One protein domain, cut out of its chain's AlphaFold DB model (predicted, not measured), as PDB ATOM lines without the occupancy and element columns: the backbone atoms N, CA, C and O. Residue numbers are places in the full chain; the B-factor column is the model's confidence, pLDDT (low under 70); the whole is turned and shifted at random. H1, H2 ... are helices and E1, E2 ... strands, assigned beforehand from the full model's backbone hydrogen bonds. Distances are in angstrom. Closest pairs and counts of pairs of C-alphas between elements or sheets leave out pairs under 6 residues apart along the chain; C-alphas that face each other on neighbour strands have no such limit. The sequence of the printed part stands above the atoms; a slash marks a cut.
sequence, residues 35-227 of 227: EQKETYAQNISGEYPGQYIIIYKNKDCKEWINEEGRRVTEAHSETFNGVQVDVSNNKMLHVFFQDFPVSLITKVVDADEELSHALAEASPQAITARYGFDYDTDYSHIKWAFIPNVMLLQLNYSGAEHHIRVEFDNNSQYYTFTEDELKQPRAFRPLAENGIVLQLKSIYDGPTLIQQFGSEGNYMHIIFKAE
ATOM      1  N   GLU A  35     201.334 160.185 159.489       94.25
ATOM      2  CA  GLU A  35     199.948 159.699 159.431       94.25
ATOM      3  C   GLU A  35     199.251 159.707 160.804       94.25
ATOM      4  O   GLU A  35     198.096 160.123 160.911       94.25
ATOM      5  N   GLN A  36     199.961 159.324 161.874       94.56
ATOM      6  CA  GLN A  36     199.439 159.426 163.241       94.56
ATOM      7  C   GLN A  36     199.166 160.882 163.621       94.56
ATOM      8  O   GLN A  36     198.064 161.203 164.055       94.56
ATOM      9  N   LYS A  37     200.134 161.783 163.407       95.25
ATOM     10  CA  LYS A  37     199.969 163.217 163.706       95.25
ATOM     11  C   LYS A  37     198.818 163.835 162.917       95.25
ATOM     12  O   LYS A  37     198.070 164.642 163.463       95.25
ATOM     13  N   GLU A  38     198.668 163.452 161.655       95.25
ATOM     14  CA  GLU A  38     197.585 163.906 160.789       95.25
ATOM     15  C   GLU A  38     196.221 163.437 161.299       95.25
ATOM     16  O   GLU A  38     195.310 164.255 161.442       95.25
ATOM     17  N   THR A  39     196.109 162.152 161.640       95.69
ATOM     18  CA  THR A  39     194.889 161.558 162.205       95.69
ATOM     19  C   THR A  39     194.516 162.227 163.526       95.69
ATOM     20  O   THR A  39     193.383 162.670 163.698       95.69
ATOM     21  N   TYR A  40     195.476 162.372 164.443       96.94
ATOM     22  CA  TYR A  40     195.240 162.993 165.746       96.94
ATOM     23  C   TYR A  40     194.833 164.459 165.598       96.94
ATOM     24  O   TYR A  40     193.845 164.878 166.195       96.94
ATOM     25  N   ALA A  41     195.526 165.229 164.753       97.19
ATOM     26  CA  ALA A  41     195.175 166.618 164.464       97.19
ATOM     27  C   ALA A  41     193.767 166.748 163.864       97.19
ATOM     28  O   ALA A  41     193.032 167.660 164.227       97.19
ATOM     29  N   GLN A  42     193.372 165.837 162.974       96.81
ATOM     30  CA  GLN A  42     192.018 165.817 162.426       96.81
ATOM     31  C   GLN A  42     190.969 165.523 163.510       96.81
ATOM     32  O   GLN A  42     189.912 166.155 163.528       96.81
ATOM     33  N   ASN A  43     191.269 164.613 164.434       97.12
ATOM     34  CA  ASN A  43     190.349 164.178 165.483       97.12
ATOM     35  C   ASN A  43     190.207 165.173 166.641       97.12
ATOM     36  O   ASN A  43     189.141 165.231 167.253       97.12
ATOM     37  N   ILE A  44     191.232 165.981 166.924       97.19
ATOM     38  CA  ILE A  44     191.123 167.092 167.883       97.19
ATOM     39  C   ILE A  44     190.554 168.364 167.248       97.19
ATOM     40  O   ILE A  44     190.126 169.254 167.980       97.19
ATOM     41  N   SER A  45     190.524 168.467 165.916       97.69
ATOM     42  CA  SER A  45     190.029 169.669 165.247       97.69
ATOM     43  C   SER A  45     188.533 169.891 165.470       97.69
ATOM     44  O   SER A  45     187.744 168.944 165.536       97.69
ATOM     45  N   GLY A  46     188.143 171.154 165.583       97.25
ATOM     46  CA  GLY A  46     186.763 171.548 165.809       97.25
ATOM     47  C   GLY A  46     186.643 172.852 166.579       97.25
ATOM     48  O   GLY A  46     187.633 173.452 166.991       97.25
ATOM     49  N   GLU A  47     185.393 173.247 166.760       97.94
ATOM     50  CA  GLU A  47     184.973 174.406 167.532       97.94
ATOM     51  C   GLU A  47     184.458 173.921 168.887       97.94
ATOM     52  O   GLU A  47     183.598 173.032 168.957       97.94
ATOM     53  N   TYR A  48     185.010 174.480 169.958       97.81
ATOM     54  CA  TYR A  48     184.699 174.108 171.331       97.81
ATOM     55  C   TYR A  48     184.172 175.351 172.051       97.81
ATOM     56  O   TYR A  48     184.975 176.198 172.443       97.81
ATOM     57  N   PRO A  49     182.844 175.514 172.190       97.94
ATOM     58  CA  PRO A  49     182.282 176.601 172.979       97.94
ATOM     59  C   PRO A  49     182.591 176.392 174.463       97.94
ATOM     60  O   PRO A  49     182.747 175.258 174.926       97.94
ATOM     61  N   GLY A  50     182.682 177.485 175.210       97.06
ATOM     62  CA  GLY A  50     182.924 177.421 176.639       97.06
ATOM     63  C   GLY A  50     183.068 178.781 177.305       97.06
ATOM     64  O   GLY A  50     182.461 179.780 176.910       97.06
ATOM     65  N   GLN A  51     183.911 178.801 178.331       97.12
ATOM     66  CA  GLN A  51     184.142 179.956 179.192       97.12
ATOM     67  C   GLN A  51     185.636 180.179 179.448       97.12
ATOM     68  O   GLN A  51     186.417 179.226 179.520       97.12
ATOM     69  N   TYR A  52     186.026 181.436 179.659       97.25
ATOM     70  CA  TYR A  52     187.294 181.771 180.299       97.25
ATOM     71  C   TYR A  52     187.098 181.902 181.804       97.25
ATOM     72  O   TYR A  52     186.242 182.654 182.263       97.25
ATOM     73  N   ILE A  53     187.942 181.228 182.571       97.25
ATOM     74  CA  ILE A  53     188.113 181.437 184.003       97.25
ATOM     75  C   ILE A  53     189.455 182.143 184.178       97.25
ATOM     76  O   ILE A  53     190.510 181.591 183.864       97.25
ATOM     77  N   ILE A  54     189.408 183.380 184.653       96.81
ATOM     78  CA  ILE A  54     190.583 184.216 184.877       96.81
ATOM     79  C   ILE A  54     190.921 184.137 186.354       96.81
ATOM     80  O   ILE A  54     190.066 184.412 187.192       96.81
ATOM     81  N   ILE A  55     192.155 183.772 186.675       96.19
ATOM     82  CA  ILE A  55     192.682 183.799 188.041       96.19
ATOM     83  C   ILE A  55     193.855 184.760 188.045       96.19
ATOM     84  O   ILE A  55     194.783 184.586 187.257       96.19
ATOM     85  N   TYR A  56     193.834 185.772 188.904       96.06
ATOM     86  CA  TYR A  56     194.870 186.798 188.873       96.06
ATOM     87  C   TYR A  56     195.255 187.326 190.252       96.06
ATOM     88  O   TYR A  56     194.449 187.353 191.182       96.06
ATOM     89  N   LYS A  57     196.503 187.786 190.348       94.94
ATOM     90  CA  LYS A  57     197.049 188.554 191.469       94.94
ATOM     91  C   LYS A  57     197.499 189.910 190.960       94.94
ATOM     92  O   LYS A  57     198.207 189.982 189.955       94.94
ATOM     93  N   ASN A  58     197.131 190.955 191.682       94.25
ATOM     94  CA  ASN A  58     197.601 192.315 191.456       94.25
ATOM     95  C   ASN A  58     198.317 192.848 192.708       94.25
ATOM     96  O   ASN A  58     198.426 192.143 193.715       94.25
ATOM     97  N   LYS A  59     198.786 194.098 192.654       90.38
ATOM     98  CA  LYS A  59     199.506 194.753 193.756       90.38
ATOM     99  C   LYS A  59     198.741 194.834 195.080       90.38
ATOM    100  O   LYS A  59     199.367 195.016 196.120       90.38
ATOM    101  N   ASP A  60     197.413 194.726 195.045       91.12
ATOM    102  CA  ASP A  60     196.562 194.866 196.226       91.12
ATOM    103  C   ASP A  60     196.335 193.522 196.944       91.12
ATOM    104  O   ASP A  60     195.906 193.500 198.101       91.12
ATOM    105  N   CYS A  61     196.647 192.399 196.287       92.44
ATOM    106  CA  CYS A  61     196.549 191.065 196.868       92.44
ATOM    107  C   CYS A  61     197.592 190.850 197.971       92.44
ATOM    108  O   CYS A  61     198.783 191.130 197.807       92.44
ATOM    109  N   LYS A  62     197.156 190.278 199.095       91.19
ATOM    110  CA  LYS A  62     198.031 190.023 200.245       91.19
ATOM    111  C   LYS A  62     198.715 188.664 200.166       91.19
ATOM    112  O   LYS A  62     198.163 187.686 199.668       91.19
ATOM    113  N   GLU A  63     199.901 188.589 200.761       89.75
ATOM    114  CA  GLU A  63     200.623 187.339 200.998       89.75
ATOM    115  C   GLU A  63     200.812 187.123 202.500       89.75
ATOM    116  O   GLU A  63     201.122 188.057 203.242       89.75
ATOM    117  N   TRP A  64     200.635 185.886 202.957       92.12
ATOM    118  CA  TRP A  64     200.891 185.499 204.341       92.12
ATOM    119  C   TRP A  64     201.398 184.061 204.424       92.12
ATOM    120  O   TRP A  64     201.356 183.300 203.460       92.12
ATOM    121  N   ILE A  65     201.898 183.682 205.596       93.88
ATOM    122  CA  ILE A  65     202.240 182.297 205.911       93.88
ATOM    123  C   ILE A  65     201.079 181.706 206.708       93.88
ATOM    124  O   ILE A  65     200.651 182.299 207.700       93.88
ATOM    125  N   ASN A  66     200.539 180.576 206.258       92.75
ATOM    126  CA  ASN A  66     199.478 179.883 206.985       92.75
ATOM    127  C   ASN A  66     200.031 179.106 208.196       92.75
ATOM    128  O   ASN A  66     201.238 179.025 208.418       92.75
ATOM    129  N   GLU A  67     199.134 178.493 208.967       92.69
ATOM    130  CA  GLU A  67     199.478 177.711 210.165       92.69
ATOM    131  C   GLU A  67     200.411 176.516 209.878       92.69
ATOM    132  O   GLU A  67     201.119 176.054 210.768       92.69
ATOM    133  N   GLU A  68     200.473 176.051 208.626       93.62
ATOM    134  CA  GLU A  68     201.336 174.953 208.169       93.62
ATOM    135  C   GLU A  68     202.716 175.428 207.679       93.62
ATOM    136  O   GLU A  68     203.495 174.635 207.146       93.62
ATOM    137  N   GLY A  69     203.028 176.722 207.801       90.00
ATOM    138  CA  GLY A  69     204.282 177.292 207.308       90.00
ATOM    139  C   GLY A  69     204.336 177.464 205.786       90.00
ATOM    140  O   GLY A  69     205.412 177.689 205.232       90.00
ATOM    141  N   ARG A  70     203.198 177.362 205.087       89.62
ATOM    142  CA  ARG A  70     203.111 177.520 203.628       89.62
ATOM    143  C   ARG A  70     202.768 178.957 203.265       89.62
ATOM    144  O   ARG A  70     201.888 179.565 203.872       89.62
ATOM    145  N   ARG A  71     203.439 179.483 202.236       86.50
ATOM    146  CA  ARG A  71     203.095 180.772 201.628       86.50
ATOM    147  C   ARG A  71     201.735 180.654 200.951       86.50
ATOM    148  O   ARG A  71     201.546 179.802 200.086       86.50
ATOM    149  N   VAL A  72     200.807 181.501 201.367       88.06
ATOM    150  CA  VAL A  72     199.488 181.658 200.768       88.06
ATOM    151  C   VAL A  72     199.410 183.057 200.190       88.06
ATOM    152  O   VAL A  72     199.817 184.034 200.820       88.06
ATOM    153  N   THR A  73     198.894 183.127 198.976       87.50
ATOM    154  CA  THR A  73     198.762 184.360 198.222       87.50
ATOM    155  C   THR A  73     197.303 184.525 197.842       87.50
ATOM    156  O   THR A  73     196.700 183.609 197.283       87.50
ATOM    157  N   GLU A  74     196.736 185.681 198.173       91.38
ATOM    158  CA  GLU A  74     195.405 186.067 197.720       91.38
ATOM    159  C   GLU A  74     195.369 186.144 196.192       91.38
ATOM    160  O   GLU A  74     196.338 186.549 195.544       91.38
ATOM    161  N   ALA A  75     194.245 185.729 195.620       93.75
ATOM    162  CA  ALA A  75     193.997 185.787 194.193       93.75
ATOM    163  C   ALA A  75     192.520 186.078 193.950       93.75
ATOM    164  O   ALA A  75     191.645 185.627 194.695       93.75
ATOM    165  N   HIS A  76     192.251 186.804 192.881       95.81
ATOM    166  CA  HIS A  76     190.911 187.044 192.382       95.81
ATOM    167  C   HIS A  76     190.546 185.995 191.333       95.81
ATOM    168  O   HIS A  76     191.422 185.411 190.690       95.81
ATOM    169  N   SER A  77     189.244 185.772 191.144       95.81
ATOM    170  CA  SER A  77     188.732 184.927 190.072       95.81
ATOM    171  C   SER A  77     187.512 185.556 189.411       95.81
ATOM    172  O   SER A  77     186.602 186.020 190.098       95.81
ATOM    173  N   GLU A  78     187.501 185.564 188.081       95.19
ATOM    174  CA  GLU A  78     186.391 186.033 187.249       95.19
ATOM    175  C   GLU A  78     186.086 184.998 186.157       95.19
ATOM    176  O   GLU A  78     186.953 184.216 185.764       95.19
ATOM    177  N   THR A  79     184.844 184.957 185.673       95.75
ATOM    178  CA  THR A  79     184.400 183.998 184.650       95.75
ATOM    179  C   THR A  79     183.660 184.712 183.528       95.75
ATOM    180  O   THR A  79     182.760 185.512 183.787       95.75
ATOM    181  N   PHE A  80     184.025 184.397 182.287       92.75
ATOM    182  CA  PHE A  80     183.486 184.981 181.061       92.75
ATOM    183  C   PHE A  80     182.939 183.868 180.176       92.75
ATOM    184  O   PHE A  80     183.698 183.044 179.676       92.75
ATOM    185  N   ASN A  81     181.622 183.845 180.005       94.31
ATOM    186  CA  ASN A  81     180.921 182.825 179.227       94.31
ATOM    187  C   ASN A  81     180.768 183.239 177.761       94.31
ATOM    188  O   ASN A  81     180.908 184.416 177.426       94.31
ATOM    189  N   GLY A  82     180.379 182.282 176.917       91.69
ATOM    190  CA  GLY A  82     180.035 182.550 175.519       91.69
ATOM    191  C   GLY A  82     181.252 182.819 174.640       91.69
ATOM    192  O   GLY A  82     181.147 183.559 173.667       91.69
ATOM    193  N   VAL A  83     182.395 182.235 175.000       95.00
ATOM    194  CA  VAL A  83     183.632 182.264 174.210       95.00
ATOM    195  C   VAL A  83     183.860 180.902 173.562       95.00
ATOM    196  O   VAL A  83     183.145 179.936 173.839       95.00
ATOM    197  N   GLN A  84     184.862 180.804 172.696       96.62
ATOM    198  CA  GLN A  84     185.138 179.588 171.940       96.62
ATOM    199  C   GLN A  84     186.638 179.358 171.790       96.62
ATOM    200  O   GLN A  84     187.420 180.302 171.669       96.62
ATOM    201  N   VAL A  85     187.037 178.088 171.767       98.00
ATOM    202  CA  VAL A  85     188.345 177.672 171.267       98.00
ATOM    203  C   VAL A  85     188.181 176.908 169.965       98.00
ATOM    204  O   VAL A  85     187.468 175.907 169.915       98.00
ATOM    205  N   ASP A  86     188.912 177.336 168.941       98.06
ATOM    206  CA  ASP A  86     189.004 176.624 167.671       98.06
ATOM    207  C   ASP A  86     190.326 175.886 167.592       98.06
ATOM    208  O   ASP A  86     191.405 176.474 167.701       98.06
ATOM    209  N   VAL A  87     190.253 174.588 167.340       98.00
ATOM    210  CA  VAL A  87     191.418 173.761 167.053       98.00
ATOM    211  C   VAL A  87     191.394 173.447 165.566       98.00
ATOM    212  O   VAL A  87     190.494 172.776 165.063       98.00
ATOM    213  N   SER A  88     192.384 173.954 164.838       97.06
ATOM    214  CA  SER A  88     192.541 173.639 163.416       97.06
ATOM    215  C   SER A  88     193.143 172.244 163.220       97.06
ATOM    216  O   SER A  88     193.604 171.621 164.165       97.06
ATOM    217  N   ASN A  89     193.124 171.732 161.989       92.31
ATOM    218  CA  ASN A  89     193.666 170.411 161.663       92.31
ATOM    219  C   ASN A  89     195.164 170.452 161.295       92.31
ATOM    220  O   ASN A  89     195.844 171.474 161.415       92.31
ATOM    221  N   ASN A  90     195.669 169.328 160.775       89.81
ATOM    222  CA  ASN A  90     197.073 169.112 160.408       89.81
ATOM    223  C   ASN A  90     197.662 170.114 159.395       89.81
ATOM    224  O   ASN A  90     198.882 170.215 159.297       89.81
ATOM    225  N   LYS A  91     196.832 170.850 158.646       88.69
ATOM    226  CA  LYS A  91     197.303 171.828 157.655       88.69
ATOM    227  C   LYS A  91     197.781 173.114 158.306       88.69
ATOM    228  O   LYS A  91     198.678 173.763 157.777       88.69
ATOM    229  N   MET A  92     197.152 173.494 159.416       92.00
ATOM    230  CA  MET A  92     197.424 174.757 160.089       92.00
ATOM    231  C   MET A  92     198.104 174.534 161.437       92.00
ATOM    232  O   MET A  92     199.031 175.275 161.745       92.00
ATOM    233  N   LEU A  93     197.718 173.509 162.206       95.62
ATOM    234  CA  LEU A  93     198.276 173.203 163.531       95.62
ATOM    235  C   LEU A  93     198.222 174.396 164.503       95.62
ATOM    236  O   LEU A  93     199.153 174.641 165.267       95.62
ATOM    237  N   HIS A  94     197.139 175.168 164.442       97.62
ATOM    238  CA  HIS A  94     196.856 176.283 165.344       97.62
ATOM    239  C   HIS A  94     195.666 176.015 166.267       97.62
ATOM    240  O   HIS A  94     194.715 175.323 165.888       97.62
ATOM    241  N   VAL A  95     195.732 176.620 167.450       97.75
ATOM    242  CA  VAL A  95     194.624 176.815 168.388       97.75
ATOM    243  C   VAL A  95     194.306 178.305 168.437       97.75
ATOM    244  O   VAL A  95     195.225 179.127 168.487       97.75
ATOM    245  N   PHE A  96     193.025 178.650 168.445       98.19
ATOM    246  CA  PHE A  96     192.533 180.018 168.566       98.19
ATOM    247  C   PHE A  96     191.630 180.100 169.784       98.19
ATOM    248  O   PHE A  96     190.565 179.498 169.797       98.19
ATOM    249  N   PHE A  97     192.052 180.835 170.801       97.81
ATOM    250  CA  PHE A  97     191.222 181.217 171.934       97.81
ATOM    251  C   PHE A  97     190.498 182.500 171.528       97.81
ATOM    252  O   PHE A  97     191.073 183.589 171.606       97.81
ATOM    253  N   GLN A  98     189.290 182.349 170.987       97.56
ATOM    254  CA  GLN A  98     188.528 183.424 170.358       97.56
ATOM    255  C   GLN A  98     188.028 184.439 171.383       97.56
ATOM    256  O   GLN A  98     187.814 184.110 172.553       97.56
ATOM    257  N   ASP A  99     187.836 185.673 170.917       94.88
ATOM    258  CA  ASP A  99     187.197 186.756 171.669       94.88
ATOM    259  C   ASP A  99     187.772 186.968 173.079       94.88
ATOM    260  O   ASP A  99     187.040 187.295 174.015       94.88
ATOM    261  N   PHE A 100     189.089 186.793 173.259       96.69
ATOM    262  CA  PHE A 100     189.728 187.080 174.540       96.69
ATOM    263  C   PHE A 100     189.595 188.582 174.848       96.69
ATOM    264  O   PHE A 100     190.081 189.417 174.071       96.69
ATOM    265  N   PRO A 101     188.949 188.964 175.969       95.19
ATOM    266  CA  PRO A 101     188.778 190.368 176.314       95.19
ATOM    267  C   PRO A 101     190.116 190.977 176.751       95.19
ATOM    268  O   PRO A 101     190.555 190.802 177.887       95.19
ATOM    269  N   VAL A 102     190.766 191.718 175.848       97.00
ATOM    270  CA  VAL A 102     192.068 192.369 176.095       97.00
ATOM    271  C   VAL A 102     192.026 193.278 177.325       97.00
ATOM    272  O   VAL A 102     192.993 193.338 178.081       97.00
ATOM    273  N   SER A 103     190.876 193.900 177.594       95.94
ATOM    274  CA  SER A 103     190.641 194.723 178.782       95.94
ATOM    275  C   SER A 103     190.885 193.998 180.106       95.94
ATOM    276  O   SER A 103     191.163 194.653 181.110       95.94
ATOM    277  N   LEU A 104     190.871 192.661 180.143       95.12
ATOM    278  CA  LEU A 104     191.208 191.909 181.353       95.12
ATOM    279  C   LEU A 104     192.662 192.081 181.763       95.12
ATOM    280  O   LEU A 104     192.946 192.057 182.955       95.12
ATOM    281  N   ILE A 105     193.567 192.323 180.814       96.81
ATOM    282  CA  ILE A 105     194.995 192.539 181.082       96.81
ATOM    283  C   ILE A 105     195.205 193.701 182.072       96.81
ATOM    284  O   ILE A 105     196.096 193.640 182.920       96.81
ATOM    285  N   THR A 106     194.328 194.709 182.056       96.50
ATOM    286  CA  THR A 106     194.360 195.855 182.988       96.50
ATOM    287  C   THR A 106     194.270 195.458 184.459       96.50
ATOM    288  O   THR A 106     194.755 196.178 185.326       96.50
ATOM    289  N   LYS A 107     193.709 194.280 184.762       95.69
ATOM    290  CA  LYS A 107     193.589 193.760 186.132       95.69
ATOM    291  C   LYS A 107     194.940 193.533 186.798       95.69
ATOM    292  O   LYS A 107     194.998 193.473 188.024       95.69
ATOM    293  N   VAL A 108     195.995 193.371 186.002       96.44
ATOM    294  CA  VAL A 108     197.348 193.042 186.467       96.44
ATOM    295  C   VAL A 108     198.413 194.019 185.977       96.44
ATOM    296  O   VAL A 108     199.517 193.994 186.513       96.44
ATOM    297  N   VAL A 109     198.102 194.881 185.004       96.44
ATOM    298  CA  VAL A 109     199.000 195.950 184.548       96.44
ATOM    299  C   VAL A 109     198.913 197.145 185.484       96.44
ATOM    300  O   VAL A 109     197.880 197.806 185.576       96.44
ATOM    301  N   ASP A 110     200.021 197.442 186.148       94.19
ATOM    302  CA  ASP A 110     200.152 198.566 187.078       94.19
ATOM    303  C   ASP A 110     201.444 199.373 186.891       94.19
ATOM    304  O   ASP A 110     201.660 200.347 187.611       94.19
ATOM    305  N   ALA A 111     202.283 198.998 185.919       92.12
ATOM    306  CA  ALA A 111     203.512 199.714 185.593       92.12
ATOM    307  C   ALA A 111     203.276 201.018 184.804       92.12
ATOM    308  O   ALA A 111     204.116 201.914 184.860       92.12
ATOM    309  N   ASP A 112     202.155 201.127 184.082       94.00
ATOM    310  CA  ASP A 112     201.811 202.275 183.232       94.00
ATOM    311  C   ASP A 112     200.283 202.486 183.210       94.00
ATOM    312  O   ASP A 112     199.522 201.630 182.749       94.00
ATOM    313  N   GLU A 113     199.830 203.618 183.759       95.12
ATOM    314  CA  GLU A 113     198.408 203.966 183.876       95.12
ATOM    315  C   GLU A 113     197.776 204.308 182.520       95.12
ATOM    316  O   GLU A 113     196.633 203.925 182.263       95.12
ATOM    317  N   GLU A 114     198.507 204.982 181.629       96.19
ATOM    318  CA  GLU A 114     197.987 205.347 180.309       96.19
ATOM    319  C   GLU A 114     197.844 204.114 179.413       96.19
ATOM    320  O   GLU A 114     196.814 203.949 178.752       96.19
ATOM    321  N   LEU A 115     198.816 203.198 179.467       96.69
ATOM    322  CA  LEU A 115     198.702 201.885 178.832       96.69
ATOM    323  C   LEU A 115     197.514 201.095 179.396       96.69
ATOM    324  O   LEU A 115     196.769 200.482 178.631       96.69
ATOM    325  N   SER A 116     197.326 201.094 180.719       96.62
ATOM    326  CA  SER A 116     196.205 200.391 181.355       96.62
ATOM    327  C   SER A 116     194.854 200.931 180.870       96.62
ATOM    328  O   SER A 116     193.973 200.152 180.503       96.62
ATOM    329  N   HIS A 117     194.706 202.254 180.742       96.62
ATOM    330  CA  HIS A 117     193.515 202.853 180.134       96.62
ATOM    331  C   HIS A 117     193.335 202.450 178.663       96.62
ATOM    332  O   HIS A 117     192.242 202.040 178.277       96.62
ATOM    333  N   ALA A 118     194.395 202.482 177.851       97.38
ATOM    334  CA  ALA A 118     194.308 202.085 176.444       97.38
ATOM    335  C   ALA A 118     193.939 200.599 176.265       97.38
ATOM    336  O   ALA A 118     193.162 200.245 175.377       97.38
ATOM    337  N   LEU A 119     194.455 199.719 177.128       97.75
ATOM    338  CA  LEU A 119     194.089 198.300 177.164       97.75
ATOM    339  C   LEU A 119     192.621 198.092 177.559       97.75
ATOM    340  O   LEU A 119     191.989 197.170 177.045       97.75
ATOM    341  N   ALA A 120     192.060 198.934 178.434       97.25
ATOM    342  CA  ALA A 120     190.654 198.851 178.837       97.25
ATOM    343  C   ALA A 120     189.688 199.098 177.665       97.25
ATOM    344  O   ALA A 120     188.602 198.518 177.630       97.25
ATOM    345  N   GLU A 121     190.093 199.935 176.708       96.56
ATOM    346  CA  GLU A 121     189.317 200.286 175.512       96.56
ATOM    347  C   GLU A 121     189.603 199.367 174.313       96.56
ATOM    348  O   GLU A 121     188.890 199.408 173.304       96.56
ATOM    349  N   ALA A 122     190.633 198.522 174.406       96.81
ATOM    350  CA  ALA A 122     191.009 197.618 173.333       96.81
ATOM    351  C   ALA A 122     189.893 196.598 173.055       96.81
ATOM    352  O   ALA A 122     189.335 195.968 173.956       96.81
ATOM    353  N   SER A 123     189.586 196.412 171.770       96.12
ATOM    354  CA  SER A 123     188.630 195.390 171.343       96.12
ATOM    355  C   SER A 123     189.132 193.986 171.705       96.12
ATOM    356  O   SER A 123     190.348 193.760 171.691       96.12
ATOM    357  N   PRO A 124     188.226 193.029 171.985       96.31
ATOM    358  CA  PRO A 124     188.601 191.629 172.134       96.31
ATOM    359  C   PRO A 124     189.417 191.130 170.935       96.31
ATOM    360  O   PRO A 124     189.173 191.530 169.794       96.31
ATOM    361  N   GLN A 125     190.386 190.259 171.197       97.00
ATOM    362  CA  GLN A 125     191.226 189.640 170.170       97.00
ATOM    363  C   GLN A 125     191.394 188.156 170.450       97.00
ATOM    364  O   GLN A 125     191.306 187.726 171.591       97.00
ATOM    365  N   ALA A 126     191.689 187.359 169.428       97.25
ATOM    366  CA  ALA A 126     192.032 185.962 169.649       97.25
ATOM    367  C   ALA A 126     193.459 185.826 170.205       97.25
ATOM    368  O   ALA A 126     194.403 186.402 169.654       97.25
ATOM    369  N   ILE A 127     193.650 184.996 171.234       98.25
ATOM    370  CA  ILE A 127     194.987 184.464 171.538       98.25
ATOM    371  C   ILE A 127     195.209 183.293 170.585       98.25
ATOM    372  O   ILE A 127     194.404 182.366 170.524       98.25
ATOM    373  N   THR A 128     196.294 183.321 169.816       98.00
ATOM    374  CA  THR A 128     196.609 182.239 168.874       98.00
ATOM    375  C   THR A 128     197.796 181.441 169.376       98.00
ATOM    376  O   THR A 128     198.692 181.994 170.003       98.00
ATOM    377  N   ALA A 129     197.827 180.145 169.098       97.75
ATOM    378  CA  ALA A 129     198.935 179.269 169.456       97.75
ATOM    379  C   ALA A 129     199.194 178.256 168.347       97.75
ATOM    380  O   ALA A 129     198.280 177.903 167.606       97.75
ATOM    381  N   ARG A 130     200.425 177.752 168.252       96.94
ATOM    382  CA  ARG A 130     200.758 176.572 167.441       96.94
ATOM    383  C   ARG A 130     200.815 175.348 168.328       96.94
ATOM    384  O   ARG A 130     201.375 175.442 169.412       96.94
ATOM    385  N   TYR A 131     200.311 174.211 167.871       96.44
ATOM    386  CA  TYR A 131     200.357 172.971 168.641       96.44
ATOM    387  C   TYR A 131     201.108 171.852 167.919       96.44
ATOM    388  O   TYR A 131     201.314 171.882 166.705       96.44
ATOM    389  N   GLY A 132     201.512 170.842 168.683       95.25
ATOM    390  CA  GLY A 132     202.150 169.640 168.167       95.25
ATOM    391  C   GLY A 132     201.872 168.416 169.030       95.25
ATOM    392  O   GLY A 132     201.399 168.528 170.160       95.25
ATOM    393  N   PHE A 133     202.191 167.252 168.464       95.06
ATOM    394  CA  PHE A 133     202.131 165.967 169.147       95.06
ATOM    395  C   PHE A 133     203.504 165.307 169.212       95.06
ATOM    396  O   PHE A 133     204.234 165.293 168.210       95.06
ATOM    397  N   ASP A 134     203.795 164.690 170.351       93.06
ATOM    398  CA  ASP A 134     204.931 163.789 170.533       93.06
ATOM    399  C   ASP A 134     204.581 162.668 171.520       93.06
ATOM    400  O   ASP A 134     203.512 162.692 172.127       93.06
ATOM    401  N   TYR A 135     205.450 161.679 171.694       90.75
ATOM    402  CA  TYR A 135     205.301 160.728 172.795       90.75
ATOM    403  C   TYR A 135     205.644 161.377 174.140       90.75
ATOM    404  O   TYR A 135     206.513 162.247 174.246       90.75
ATOM    405  N   ASP A 136     204.978 160.919 175.198       85.94
ATOM    406  CA  ASP A 136     205.492 161.112 176.547       85.94
ATOM    407  C   ASP A 136     206.736 160.235 176.784       85.94
ATOM    408  O   ASP A 136     207.066 159.340 176.010       85.94
ATOM    409  N   THR A 137     207.436 160.493 177.882       82.69
ATOM    410  CA  THR A 137     208.620 159.775 178.356       82.69
ATOM    411  C   THR A 137     208.373 158.285 178.581       82.69
ATOM    412  O   THR A 137     209.321 157.505 178.534       82.69
ATOM    413  N   ASP A 138     207.118 157.876 178.779       83.56
ATOM    414  CA  ASP A 138     206.723 156.472 178.901       83.56
ATOM    415  C   ASP A 138     206.463 155.772 177.554       83.56
ATOM    416  O   ASP A 138     206.251 154.560 177.523       83.56
ATOM    417  N   TYR A 139     206.480 156.513 176.438       82.06
ATOM    418  CA  TYR A 139     206.215 156.019 175.082       82.06
ATOM    419  C   TYR A 139     204.872 155.285 174.893       82.06
ATOM    420  O   TYR A 139     204.671 154.589 173.885       82.06
ATOM    421  N   SER A 140     203.950 155.450 175.837       85.06
ATOM    422  CA  SER A 140     202.604 154.872 175.868       85.06
ATOM    423  C   SER A 140     201.515 155.943 175.792       85.06
ATOM    424  O   SER A 140     200.468 155.695 175.194       85.06
ATOM    425  N   HIS A 141     201.797 157.146 176.296       92.19
ATOM    426  CA  HIS A 141     200.943 158.318 176.158       92.19
ATOM    427  C   HIS A 141     201.459 159.260 175.073       92.19
ATOM    428  O   HIS A 141     202.653 159.319 174.758       92.19
ATOM    429  N   ILE A 142     200.529 160.015 174.501       94.81
ATOM    430  CA  ILE A 142     200.778 161.051 173.510       94.81
ATOM    431  C   ILE A 142     200.655 162.407 174.186       94.81
ATOM    432  O   ILE A 142     199.605 162.750 174.723       94.81
ATOM    433  N   LYS A 143     201.725 163.193 174.123       94.38
ATOM    434  CA  LYS A 143     201.737 164.602 174.498       94.38
ATOM    435  C   LYS A 143     201.107 165.432 173.398       94.38
ATOM    436  O   LYS A 143     201.500 165.335 172.239       94.38
ATOM    437  N   TRP A 144     200.215 166.320 173.790       95.44
ATOM    438  CA  TRP A 144     199.803 167.484 173.036       95.44
ATOM    439  C   TRP A 144     200.285 168.726 173.777       95.44
ATOM    440  O   TRP A 144     199.990 168.920 174.957       95.44
ATOM    441  N   ALA A 145     201.050 169.564 173.095       93.81
ATOM    442  CA  ALA A 145     201.554 170.814 173.644       93.81
ATOM    443  C   ALA A 145     201.299 171.934 172.646       93.81
ATOM    444  O   ALA A 145     201.270 171.699 171.435       93.81
ATOM    445  N   PHE A 146     201.151 173.153 173.149       95.69
ATOM    446  CA  PHE A 146     201.005 174.335 172.315       95.69
ATOM    447  C   PHE A 146     201.894 175.470 172.798       95.69
ATOM    448  O   PHE A 146     202.230 175.568 173.971       95.69
ATOM    449  N   ILE A 147     202.275 176.336 171.870       96.00
ATOM    450  CA  ILE A 147     203.103 177.510 172.110       96.00
ATOM    451  C   ILE A 147     202.286 178.715 171.653       96.00
ATOM    452  O   ILE A 147     202.009 178.826 170.451       96.00
ATOM    453  N   PRO A 148     201.864 179.596 172.577       97.75
ATOM    454  CA  PRO A 148     201.176 180.825 172.217       97.75
ATOM    455  C   PRO A 148     202.039 181.691 171.303       97.75
ATOM    456  O   PRO A 148     203.241 181.857 171.513       97.75
ATOM    457  N   ASN A 149     201.417 182.252 170.276       97.50
ATOM    458  CA  ASN A 149     202.008 183.315 169.490       97.50
ATOM    459  C   ASN A 149     201.890 184.632 170.262       97.50
ATOM    460  O   ASN A 149     201.027 184.818 171.121       97.50
ATOM    461  N   VAL A 150     202.740 185.578 169.886       97.69
ATOM    462  CA  VAL A 150     202.636 186.962 170.336       97.69
ATOM    463  C   VAL A 150     201.324 187.584 169.850       97.69
ATOM    464  O   VAL A 150     201.007 187.507 168.662       97.69
ATOM    465  N   MET A 151     200.611 188.261 170.750       98.38
ATOM    466  CA  MET A 151     199.520 189.168 170.394       98.38
ATOM    467  C   MET A 151     200.089 190.574 170.175       98.38
ATOM    468  O   MET A 151     200.835 191.089 171.009       98.38
ATOM    469  N   LEU A 152     199.753 191.182 169.036       97.88
ATOM    470  CA  LEU A 152     200.182 192.529 168.663       97.88
ATOM    471  C   LEU A 152     198.977 193.466 168.691       97.88
ATOM    472  O   LEU A 152     198.000 193.243 167.977       97.88
ATOM    473  N   LEU A 153     199.062 194.522 169.492       97.88
ATOM    474  CA  LEU A 153     198.044 195.559 169.606       97.88
ATOM    475  C   LEU A 153     198.623 196.884 169.104       97.88
ATOM    476  O   LEU A 153     199.760 197.230 169.417       97.88
ATOM    477  N   GLN A 154     197.830 197.635 168.349       96.50
ATOM    478  CA  GLN A 154     198.119 199.035 168.038       96.50
ATOM    479  C   GLN A 154     197.245 199.885 168.953       96.50
ATOM    480  O   GLN A 154     196.022 199.867 168.814       96.50
ATOM    481  N   LEU A 155     197.863 200.555 169.922       96.56
ATOM    482  CA  LEU A 155     197.165 201.358 170.926       96.56
ATOM    483  C   LEU A 155     197.589 202.820 170.801       96.56
ATOM    484  O   LEU A 155     198.751 203.103 170.537       96.56
ATOM    485  N   ASN A 156     196.656 203.744 171.021       94.94
ATOM    486  CA  ASN A 156     196.949 205.174 171.053       94.94
ATOM    487  C   ASN A 156     196.844 205.679 172.492       94.94
ATOM    488  O   ASN A 156     195.764 205.633 173.076       94.94
ATOM    489  N   TYR A 157     197.946 206.172 173.048       94.12
ATOM    490  CA  TYR A 157     198.003 206.818 174.364       94.12
ATOM    491  C   TYR A 157     199.184 207.796 174.406       94.12
ATOM    492  O   TYR A 157     199.963 207.857 173.456       94.12
ATOM    493  N   SER A 158     199.253 208.680 175.406       91.50
ATOM    494  CA  SER A 158     200.247 209.770 175.468       91.50
ATOM    495  C   SER A 158     200.330 210.662 174.212       91.50
ATOM    496  O   SER A 158     201.333 211.333 173.972       91.50
ATOM    497  N   GLY A 159     199.282 210.687 173.379       92.19
ATOM    498  CA  GLY A 159     199.279 211.404 172.099       92.19
ATOM    499  C   GLY A 159     200.122 210.761 170.985       92.19
ATOM    500  O   GLY A 159     200.392 211.434 169.990       92.19
ATOM    501  N   ALA A 160     200.522 209.494 171.124       94.81
ATOM    502  CA  ALA A 160     201.274 208.735 170.128       94.81
ATOM    503  C   ALA A 160     200.629 207.367 169.837       94.81
ATOM    504  O   ALA A 160     199.798 206.874 170.600       94.81
ATOM    505  N   GLU A 161     201.011 206.767 168.707       96.25
ATOM    506  CA  GLU A 161     200.694 205.373 168.381       96.25
ATOM    507  C   GLU A 161     201.787 204.463 168.951       96.25
ATOM    508  O   GLU A 161     202.978 204.702 168.737       96.25
ATOM    509  N   HIS A 162     201.372 203.407 169.643       97.06
ATOM    510  CA  HIS A 162     202.227 202.428 170.302       97.06
ATOM    511  C   HIS A 162     201.963 201.025 169.759       97.06
ATOM    512  O   HIS A 162     200.822 200.637 169.486       97.06
ATOM    513  N   HIS A 163     203.034 200.244 169.602       96.62
ATOM    514  CA  HIS A 163     202.978 198.871 169.091       96.62
ATOM    515  C   HIS A 163     203.228 197.920 170.250       96.62
ATOM    516  O   HIS A 163     204.367 197.557 170.562       96.62
ATOM    517  N   ILE A 164     202.135 197.535 170.898       98.31
ATOM    518  CA  ILE A 164     202.167 196.730 172.106       98.31
ATOM    519  C   ILE A 164     202.260 195.258 171.744       98.31
ATOM    520  O   ILE A 164     201.457 194.716 170.982       98.31
ATOM    521  N   ARG A 165     203.245 194.599 172.337       98.31
ATOM    522  CA  ARG A 165     203.456 193.163 172.239       98.31
ATOM    523  C   ARG A 165     203.086 192.519 173.563       98.31
ATOM    524  O   ARG A 165     203.737 192.771 174.575       98.31
ATOM    525  N   VAL A 166     202.086 191.650 173.526       98.56
ATOM    526  CA  VAL A 166     201.641 190.848 174.664       98.56
ATOM    527  C   VAL A 166     202.094 189.409 174.450       98.56
ATOM    528  O   VAL A 166     201.769 188.780 173.437       98.56
ATOM    529  N   GLU A 167     202.871 188.891 175.392       98.25
ATOM    530  CA  GLU A 167     203.354 187.514 175.372       98.25
ATOM    531  C   GLU A 167     202.564 186.666 176.369       98.25
ATOM    532  O   GLU A 167     202.336 187.064 177.517       98.25
ATOM    533  N   PHE A 168     202.194 185.468 175.929       97.75
ATOM    534  CA  PHE A 168     201.582 184.439 176.756       97.75
ATOM    535  C   PHE A 168     202.504 183.221 176.828       97.75
ATOM    536  O   PHE A 168     203.291 182.962 175.918       97.75
ATOM    537  N   ASP A 169     202.387 182.462 177.906       94.56
ATOM    538  CA  ASP A 169     203.035 181.167 178.088       94.56
ATOM    539  C   ASP A 169     201.971 180.105 178.383       94.56
ATOM    540  O   ASP A 169     200.862 180.422 178.811       94.56
ATOM    541  N   ASN A 170     202.308 178.840 178.175       90.00
ATOM    542  CA  ASN A 170     201.532 177.714 178.682       90.00
ATOM    543  C   ASN A 170     202.230 177.044 179.883       90.00
ATOM    544  O   ASN A 170     201.872 175.936 180.274       90.00
ATOM    545  N   ASN A 171     203.256 177.690 180.451       81.06
ATOM    546  CA  ASN A 171     204.065 177.208 181.574       81.06
ATOM    547  C   ASN A 171     204.720 175.848 181.326       81.06
ATOM    548  O   ASN A 171     204.872 175.045 182.247       81.06
ATOM    549  N   SER A 172     205.103 175.574 180.074       78.06
ATOM    550  CA  SER A 172     205.628 174.266 179.656       78.06
ATOM    551  C   SER A 172     204.681 173.100 179.972       78.06
ATOM    552  O   SER A 172     205.117 171.948 180.049       78.06
ATOM    553  N   GLN A 173     203.387 173.380 180.157       85.44
ATOM    554  CA  GLN A 173     202.391 172.337 180.319       85.44
ATOM    555  C   GLN A 173     202.229 171.590 178.999       85.44
ATOM    556  O   GLN A 173     202.257 172.153 177.903       85.44
ATOM    557  N   TYR A 174     202.052 170.288 179.114       90.00
ATOM    558  CA  TYR A 174     201.570 169.456 178.035       90.00
ATOM    559  C   TYR A 174     200.429 168.622 178.581       90.00
ATOM    560  O   TYR A 174     200.332 168.346 179.777       90.00
ATOM    561  N   TYR A 175     199.570 168.231 177.667       92.69
ATOM    562  CA  TYR A 175     198.392 167.449 177.943       92.69
ATOM    563  C   TYR A 175     198.612 166.061 177.383       92.69
ATOM    564  O   TYR A 175     199.186 165.914 176.306       92.69
ATOM    565  N   THR A 176     198.205 165.040 178.118       93.38
ATOM    566  CA  THR A 176     198.421 163.659 177.712       93.38
ATOM    567  C   THR A 176     197.122 163.025 177.255       93.38
ATOM    568  O   THR A 176     196.051 163.285 177.798       93.38
ATOM    569  N   PHE A 177     197.246 162.186 176.239       93.94
ATOM    570  CA  PHE A 177     196.190 161.334 175.726       93.94
ATOM    571  C   PHE A 177     196.713 159.909 175.611       93.94
ATOM    572  O   PHE A 177     197.894 159.678 175.333       93.94
ATOM    573  N   THR A 178     195.827 158.939 175.735       93.62
ATOM    574  CA  THR A 178     196.038 157.611 175.169       93.62
ATOM    575  C   THR A 178     195.858 157.655 173.649       93.62
ATOM    576  O   THR A 178     195.188 158.529 173.089       93.62
ATOM    577  N   GLU A 179     196.445 156.688 172.946       92.00
ATOM    578  CA  GLU A 179     196.246 156.559 171.500       92.00
ATOM    579  C   GLU A 179     194.769 156.316 171.135       92.00
ATOM    580  O   GLU A 179     194.286 156.843 170.130       92.00
ATOM    581  N   ASP A 180     194.038 155.556 171.953       93.50
ATOM    582  CA  ASP A 180     192.628 155.243 171.702       93.50
ATOM    583  C   ASP A 180     191.719 156.469 171.852       93.50
ATOM    584  O   ASP A 180     190.764 156.610 171.082       93.50
ATOM    585  N   GLU A 181     192.039 157.386 172.772       94.88
ATOM    586  CA  GLU A 181     191.353 158.677 172.900       94.88
ATOM    587  C   GLU A 181     191.550 159.535 171.649       94.88
ATOM    588  O   GLU A 181     190.573 160.033 171.092       94.88
ATOM    589  N   LEU A 182     192.782 159.648 171.138       94.75
ATOM    590  CA  LEU A 182     193.083 160.452 169.942       94.75
ATOM    591  C   LEU A 182     192.532 159.867 168.636       94.75
ATOM    592  O   LEU A 182     192.535 160.548 167.606       94.75
ATOM    593  N   LYS A 183     192.045 158.624 168.650       92.69
ATOM    594  CA  LYS A 183     191.315 158.015 167.528       92.69
ATOM    595  C   LYS A 183     189.825 158.360 167.528       92.69
ATOM    596  O   LYS A 183     189.174 158.159 166.503       92.69
ATOM    597  N   GLN A 184     189.285 158.876 168.634       94.44
ATOM    598  CA  GLN A 184     187.886 159.288 168.707       94.44
ATOM    599  C   GLN A 184     187.676 160.656 168.044       94.44
ATOM    600  O   GLN A 184     188.531 161.537 168.148       94.44
ATOM    601  N   PRO A 185     186.530 160.892 167.386       92.62
ATOM    602  CA  PRO A 185     186.190 162.226 166.909       92.62
ATOM    603  C   PRO A 185     186.026 163.191 168.090       92.62
ATOM    604  O   PRO A 185     185.448 162.830 169.116       92.62
ATOM    605  N   ARG A 186     186.477 164.439 167.923       93.00
ATOM    606  CA  ARG A 186     186.465 165.488 168.962       93.00
ATOM    607  C   ARG A 186     187.234 165.098 170.228       93.00
ATOM    608  O   ARG A 186     186.839 165.467 171.334       93.00
ATOM    609  N   ALA A 187     188.357 164.400 170.066       96.00
ATOM    610  CA  ALA A 187     189.213 163.939 171.163       96.00
ATOM    611  C   ALA A 187     189.713 165.071 172.082       96.00
ATOM    612  O   ALA A 187     190.077 164.818 173.223       96.00
ATOM    613  N   PHE A 188     189.695 166.326 171.626       96.00
ATOM    614  CA  PHE A 188     190.050 167.486 172.445       96.00
ATOM    615  C   PHE A 188     189.030 167.803 173.544       96.00
ATOM    616  O   PHE A 188     189.390 168.401 174.552       96.00
ATOM    617  N   ARG A 189     187.755 167.431 173.369       95.56
ATOM    618  CA  ARG A 189     186.674 167.871 174.260       95.56
ATOM    619  C   ARG A 189     186.921 167.511 175.735       95.56
ATOM    620  O   ARG A 189     186.881 168.434 176.541       95.56
ATOM    621  N   PRO A 190     187.244 166.255 176.108       93.44
ATOM    622  CA  PRO A 190     187.496 165.913 177.512       93.44
ATOM    623  C   PRO A 190     188.674 166.690 178.112       93.44
ATOM    624  O   PRO A 190     188.682 167.019 179.296       93.44
ATOM    625  N   LEU A 191     189.674 167.015 177.287       91.88
ATOM    626  CA  LEU A 191     190.793 167.854 177.694       91.88
ATOM    627  C   LEU A 191     190.325 169.276 178.014       91.88
ATOM    628  O   LEU A 191     190.613 169.816 179.079       91.88
ATOM    629  N   ALA A 192     189.566 169.859 177.091       94.44
ATOM    630  CA  ALA A 192     189.051 171.209 177.212       94.44
ATOM    631  C   ALA A 192     188.041 171.353 178.359       94.44
ATOM    632  O   ALA A 192     188.002 172.395 179.003       94.44
ATOM    633  N   GLU A 193     187.271 170.312 178.673       95.62
ATOM    634  CA  GLU A 193     186.375 170.269 179.839       95.62
ATOM    635  C   GLU A 193     187.144 170.289 181.175       95.62
ATOM    636  O   GLU A 193     186.619 170.779 182.176       95.62
ATOM    637  N   ASN A 194     188.394 169.810 181.204       93.06
ATOM    638  CA  ASN A 194     189.267 169.871 182.386       93.06
ATOM    639  C   ASN A 194     190.029 171.199 182.519       93.06
ATOM    640  O   ASN A 194     190.525 171.513 183.601       93.06
ATOM    641  N   GLY A 195     190.073 171.997 181.453       94.00
ATOM    642  CA  GLY A 195     190.695 173.314 181.436       94.00
ATOM    643  C   GLY A 195     192.020 173.348 180.671       94.00
ATOM    644  O   GLY A 195     192.956 172.606 180.969       94.00
ATOM    645  N   ILE A 196     192.118 174.272 179.718       95.31
ATOM    646  CA  ILE A 196     193.350 174.603 178.998       95.31
ATOM    647  C   ILE A 196     193.903 175.906 179.555       95.31
ATOM    648  O   ILE A 196     193.188 176.904 179.596       95.31
ATOM    649  N   VAL A 197     195.162 175.907 179.984       95.00
ATOM    650  CA  VAL A 197     195.744 176.999 180.763       95.00
ATOM    651  C   VAL A 197     196.748 177.779 179.924       95.00
ATOM    652  O   VAL A 197     197.658 177.223 179.313       95.00
ATOM    653  N   LEU A 198     196.586 179.093 179.950       95.88
ATOM    654  CA  LEU A 198     197.522 180.100 179.480       95.88
ATOM    655  C   LEU A 198     197.909 180.985 180.665       95.88
ATOM    656  O   LEU A 198     197.132 181.175 181.601       95.88
ATOM    657  N   GLN A 199     199.085 181.587 180.603       96.00
ATOM    658  CA  GLN A 199     199.522 182.618 181.529       96.00
ATOM    659  C   GLN A 199     199.951 183.857 180.745       96.00
ATOM    660  O   GLN A 199     200.681 183.751 179.761       96.00
ATOM    661  N   LEU A 200     199.540 185.041 181.201       97.56
ATOM    662  CA  LEU A 200     200.146 186.290 180.748       97.56
ATOM    663  C   LEU A 200     201.601 186.334 181.231       97.56
ATOM    664  O   LEU A 200     201.854 186.156 182.424       97.56
ATOM    665  N   LYS A 201     202.545 186.562 180.318       97.12
ATOM    666  CA  LYS A 201     203.987 186.483 180.593       97.12
ATOM    667  C   LYS A 201     204.639 187.852 180.680       97.12
ATOM    668  O   LYS A 201     205.373 188.131 181.628       97.12
ATOM    669  N   SER A 202     204.384 188.708 179.700       97.62
ATOM    670  CA  SER A 202     205.025 190.019 179.609       97.62
ATOM    671  C   SER A 202     204.313 190.925 178.612       97.62
ATOM    672  O   SER A 202     203.631 190.461 177.695       97.62
ATOM    673  N   ILE A 203     204.489 192.229 178.803       98.31
ATOM    674  CA  ILE A 203     204.037 193.272 177.885       98.31
ATOM    675  C   ILE A 203     205.222 194.161 177.535       98.31
ATOM    676  O   ILE A 203     205.985 194.581 178.410       98.31
ATOM    677  N   TYR A 204     205.358 194.447 176.246       98.31
ATOM    678  CA  TYR A 204     206.362 195.340 175.692       98.31
ATOM    679  C   TYR A 204     205.694 196.445 174.885       98.31
ATOM    680  O   TYR A 204     204.678 196.201 174.235       98.31
ATOM    681  N   ASP A 205     206.329 197.608 174.859       96.81
ATOM    682  CA  ASP A 205     206.066 198.668 173.892       96.81
ATOM    683  C   ASP A 205     207.291 198.801 172.979       96.81
ATOM    684  O   ASP A 205     208.392 199.164 173.416       96.81
ATOM    685  N   GLY A 206     207.139 198.375 171.723       92.62
ATOM    686  CA  GLY A 206     208.275 198.153 170.833       92.62
ATOM    687  C   GLY A 206     209.319 197.209 171.469       92.62
ATOM    688  O   GLY A 206     208.980 196.082 171.840       92.62
ATOM    689  N   PRO A 207     210.600 197.615 171.591       94.44
ATOM    690  CA  PRO A 207     211.637 196.802 172.231       94.44
ATOM    691  C   PRO A 207     211.651 196.901 173.768       94.44
ATOM    692  O   PRO A 207     212.399 196.165 174.415       94.44
ATOM    693  N   THR A 208     210.879 197.813 174.362       96.31
ATOM    694  CA  THR A 208     210.944 198.126 175.794       96.31
ATOM    695  C   THR A 208     210.030 197.200 176.580       96.31
ATOM    696  O   THR A 208     208.830 197.155 176.327       96.31
ATOM    697  N   LEU A 209     210.580 196.467 177.553       97.31
ATOM    698  CA  LEU A 209     209.772 195.715 178.514       97.31
ATOM    699  C   LEU A 209     209.047 196.699 179.434       97.31
ATOM    700  O   LEU A 209     209.706 197.449 180.153       97.31
ATOM    701  N   ILE A 210     207.717 196.659 179.430       97.00
ATOM    702  CA  ILE A 210     206.887 197.456 180.338       97.00
ATOM    703  C   ILE A 210     206.678 196.698 181.642       97.00
ATOM    704  O   ILE A 210     206.957 197.212 182.722       97.00
ATOM    705  N   GLN A 211     206.225 195.447 181.544       96.88
ATOM    706  CA  GLN A 211     205.929 194.635 182.717       96.88
ATOM    707  C   GLN A 211     206.103 193.147 182.424       96.88
ATOM    708  O   GLN A 211     205.744 192.661 181.352       96.88
ATOM    709  N   GLN A 212     206.649 192.424 183.399       96.19
ATOM    710  CA  GLN A 212     206.729 190.968 183.408       96.19
ATOM    711  C   GLN A 212     205.822 190.418 184.512       96.19
ATOM    712  O   GLN A 212     205.727 191.003 185.591       96.19
ATOM    713  N   PHE A 213     205.184 189.285 184.241       94.94
ATOM    714  CA  PHE A 213     204.209 188.646 185.120       94.94
ATOM    715  C   PHE A 213     204.711 187.270 185.563       94.94
ATOM    716  O   PHE A 213     205.391 186.570 184.807       94.94
ATOM    717  N   GLY A 214     204.395 186.863 186.794       87.19
ATOM    718  CA  GLY A 214     204.909 185.614 187.358       87.19
ATOM    719  C   GLY A 214     204.692 185.461 188.860       87.19
ATOM    720  O   GLY A 214     204.024 186.271 189.492       87.19
ATOM    721  N   SER A 215     205.281 184.415 189.445       71.38
ATOM    722  CA  SER A 215     205.065 184.034 190.851       71.38
ATOM    723  C   SER A 215     205.462 185.117 191.861       71.38
ATOM    724  O   SER A 215     204.790 185.284 192.877       71.38
ATOM    725  N   GLU A 216     206.520 185.877 191.572       75.94
ATOM    726  CA  GLU A 216     207.059 186.915 192.465       75.94
ATOM    727  C   GLU A 216     206.393 188.296 192.288       75.94
ATOM    728  O   GLU A 216     206.751 189.242 192.984       75.94
ATOM    729  N   GLY A 217     205.419 188.438 191.381       86.38
ATOM    730  CA  GLY A 217     204.760 189.713 191.069       86.38
ATOM    731  C   GLY A 217     203.312 189.512 190.639       86.38
ATOM    732  O   GLY A 217     202.726 188.475 190.938       86.38
ATOM    733  N   ASN A 218     202.720 190.485 189.949       94.44
ATOM    734  CA  ASN A 218     201.376 190.320 189.394       94.44
ATOM    735  C   ASN A 218     201.346 189.120 188.434       94.44
ATOM    736  O   ASN A 218     202.317 188.857 187.718       94.44
ATOM    737  N   TYR A 219     200.237 188.388 188.404       94.94
ATOM    738  CA  TYR A 219     200.068 187.272 187.477       94.94
ATOM    739  C   TYR A 219     198.628 187.167 187.009       94.94
ATOM    740  O   TYR A 219     197.704 187.545 187.725       94.94
ATOM    741  N   MET A 220     198.448 186.579 185.830       96.44
ATOM    742  CA  MET A 220     197.146 186.205 185.303       96.44
ATOM    743  C   MET A 220     197.237 184.836 184.647       96.44
ATOM    744  O   MET A 220     198.006 184.647 183.706       96.44
ATOM    745  N   HIS A 221     196.425 183.905 185.130       95.81
ATOM    746  CA  HIS A 221     196.117 182.655 184.459       95.81
ATOM    747  C   HIS A 221     194.774 182.785 183.751       95.81
ATOM    748  O   HIS A 221     193.798 183.276 184.321       95.81
ATOM    749  N   ILE A 222     194.740 182.327 182.510       96.81
ATOM    750  CA  ILE A 222     193.567 182.289 181.651       96.81
ATOM    751  C   ILE A 222     193.287 180.812 181.412       96.81
ATOM    752  O   ILE A 222     194.100 180.113 180.811       96.81
ATOM    753  N   ILE A 223     192.163 180.326 181.919       96.62
ATOM    754  CA  ILE A 223     191.767 178.928 181.783       96.62
ATOM    755  C   ILE A 223     190.568 178.887 180.850       96.62
ATOM    756  O   ILE A 223     189.503 179.389 181.196       96.62
ATOM    757  N   PHE A 224     190.720 178.287 179.678       97.25
ATOM    758  CA  PHE A 224     189.575 177.962 178.840       97.25
ATOM    759  C   PHE A 224     188.962 176.641 179.292       97.25
ATOM    760  O   PHE A 224     189.680 175.646 179.391       97.25
ATOM    761  N   LYS A 225     187.650 176.617 179.522       97.50
ATOM    762  CA  LYS A 225     186.906 175.406 179.871       97.50
ATOM    763  C   LYS A 225     185.729 175.212 178.917       97.50
ATOM    764  O   LYS A 225     184.854 176.072 178.868       97.50
ATOM    765  N   ALA A 226     185.716 174.098 178.189       97.12
ATOM    766  CA  ALA A 226     184.631 173.762 177.264       97.12
ATOM    767  C   ALA A 226     183.336 173.352 177.992       97.12
ATOM    768  O   ALA A 226     183.384 172.885 179.135       97.12
ATOM    769  N   GLU A 227     182.205 173.515 177.296       91.25
ATOM    770  CA  GLU A 227     180.839 173.156 177.728       91.25
ATOM    771  C   GLU A 227     180.238 171.948 176.973       91.25
ATOM    772  O   GLU A 227     180.477 171.737 175.757       91.25
TER     773      GLU A 227
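Overview. This is residues 35 to 227 of the 227 residues of an uncharacterized protein of Prevotella sp. P3-122 (UniProt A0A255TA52). One large, strongly twisted sheet coils round on itself into a flattened, nearly closed barrel, built of E1, E4, E5, E6, E9, E11 and E13 and closed where E7, beside E6, runs on into E8, beside E9. The helical hairpin H2 and H3 sits at one end, with the sheet curled round H2; H1, H4 and H5 lie toward the other, and the small hairpin E2 and E3 sticks out as an arm. The printed part has 193 residues, in order H1 E1 E2 E3 E4 E5 H2 H3 E6 E7 E8 E9 E10 H4 H5 E11 E12 E13. The large sheet is branched, with antiparallel neighbours; the class is mixed. The whole is compact, with a radius of gyration of the C-alphas of 18.2 A and spans of 52 by 49 by 31 A.

Along the chain. The large sheet holds E1, residues 46 to 57, 32.5 A; E4, 76 to 87, 28.6 A; E5, 94 to 100; E6, 125 to 135, 32.3 A; E7, 142 to 148; E8, 151 to 157; E9, 160 to 169, 28.7 A; E10, 175 to 177; E11, 196 to 205, 27.7 A; E12, 208 to 212; and E13, 219 to 226, ending at C-alpha 226 (184.631, 173.762, 177.264). E2 is residues 63 to 65 and E3 71 to 73. H1 is residues 35 to 44, from C-alpha 35 (199.948, 159.699, 159.431); H2 is 102 to 107, H3 113 to 121, H4 179 to 182 and H5 189 to 194.

Arrangement. E4 and E13 lie on opposite sides of E1, with N 48 and O 85 at 2.8 A and N 53 and O 223 at 2.8 A. E1 bends by 61 degrees at residue 49, E4 by 79 degrees at residue 82. E11 has E9 on one side, N 165 and O 204 at 2.9 A, and E12 and E13 on the other, N 203 and O 211 at 2.9 A and N 198 and O 222 at 2.8 A. E8, E10 and E12 are edge strands. The C-alphas of Ile 127 in E6 and Met 151 in E8 are 6.6 A apart, their closest. H2 and H3 touch, Ser 103 to Ala 120 at 4.1 A between C-alphas, at a steep tilt of 40 degrees, opposite ways. H3 is over E8, at a height over the sheet of 8.0 A. H1 is over E6, at 8.5 A, and only just touches H4, with 3 pairs of C-alphas within 8 A, the closest Tyr 40 and Leu 182, 5.4 A. H5 is on the sheet; its closest C-alpha pair with E13 is Glu 193 and Ala 226, 4.7 A. Every O i to N i+4 pair is within hydrogen-bond range in H1, H3 and H5; H2 has 0 of 2, but 3 of 3 O i to N i+3 pairs; H4 is too short for an i+4 pair.

Size, cuts and confidence. The two farthest C-alphas, of Ser 140 and Gly 159, are 56.8 A apart. The printed part has no cut and no long link. Its mean pLDDT is 94.4, and no printed residue is under 70.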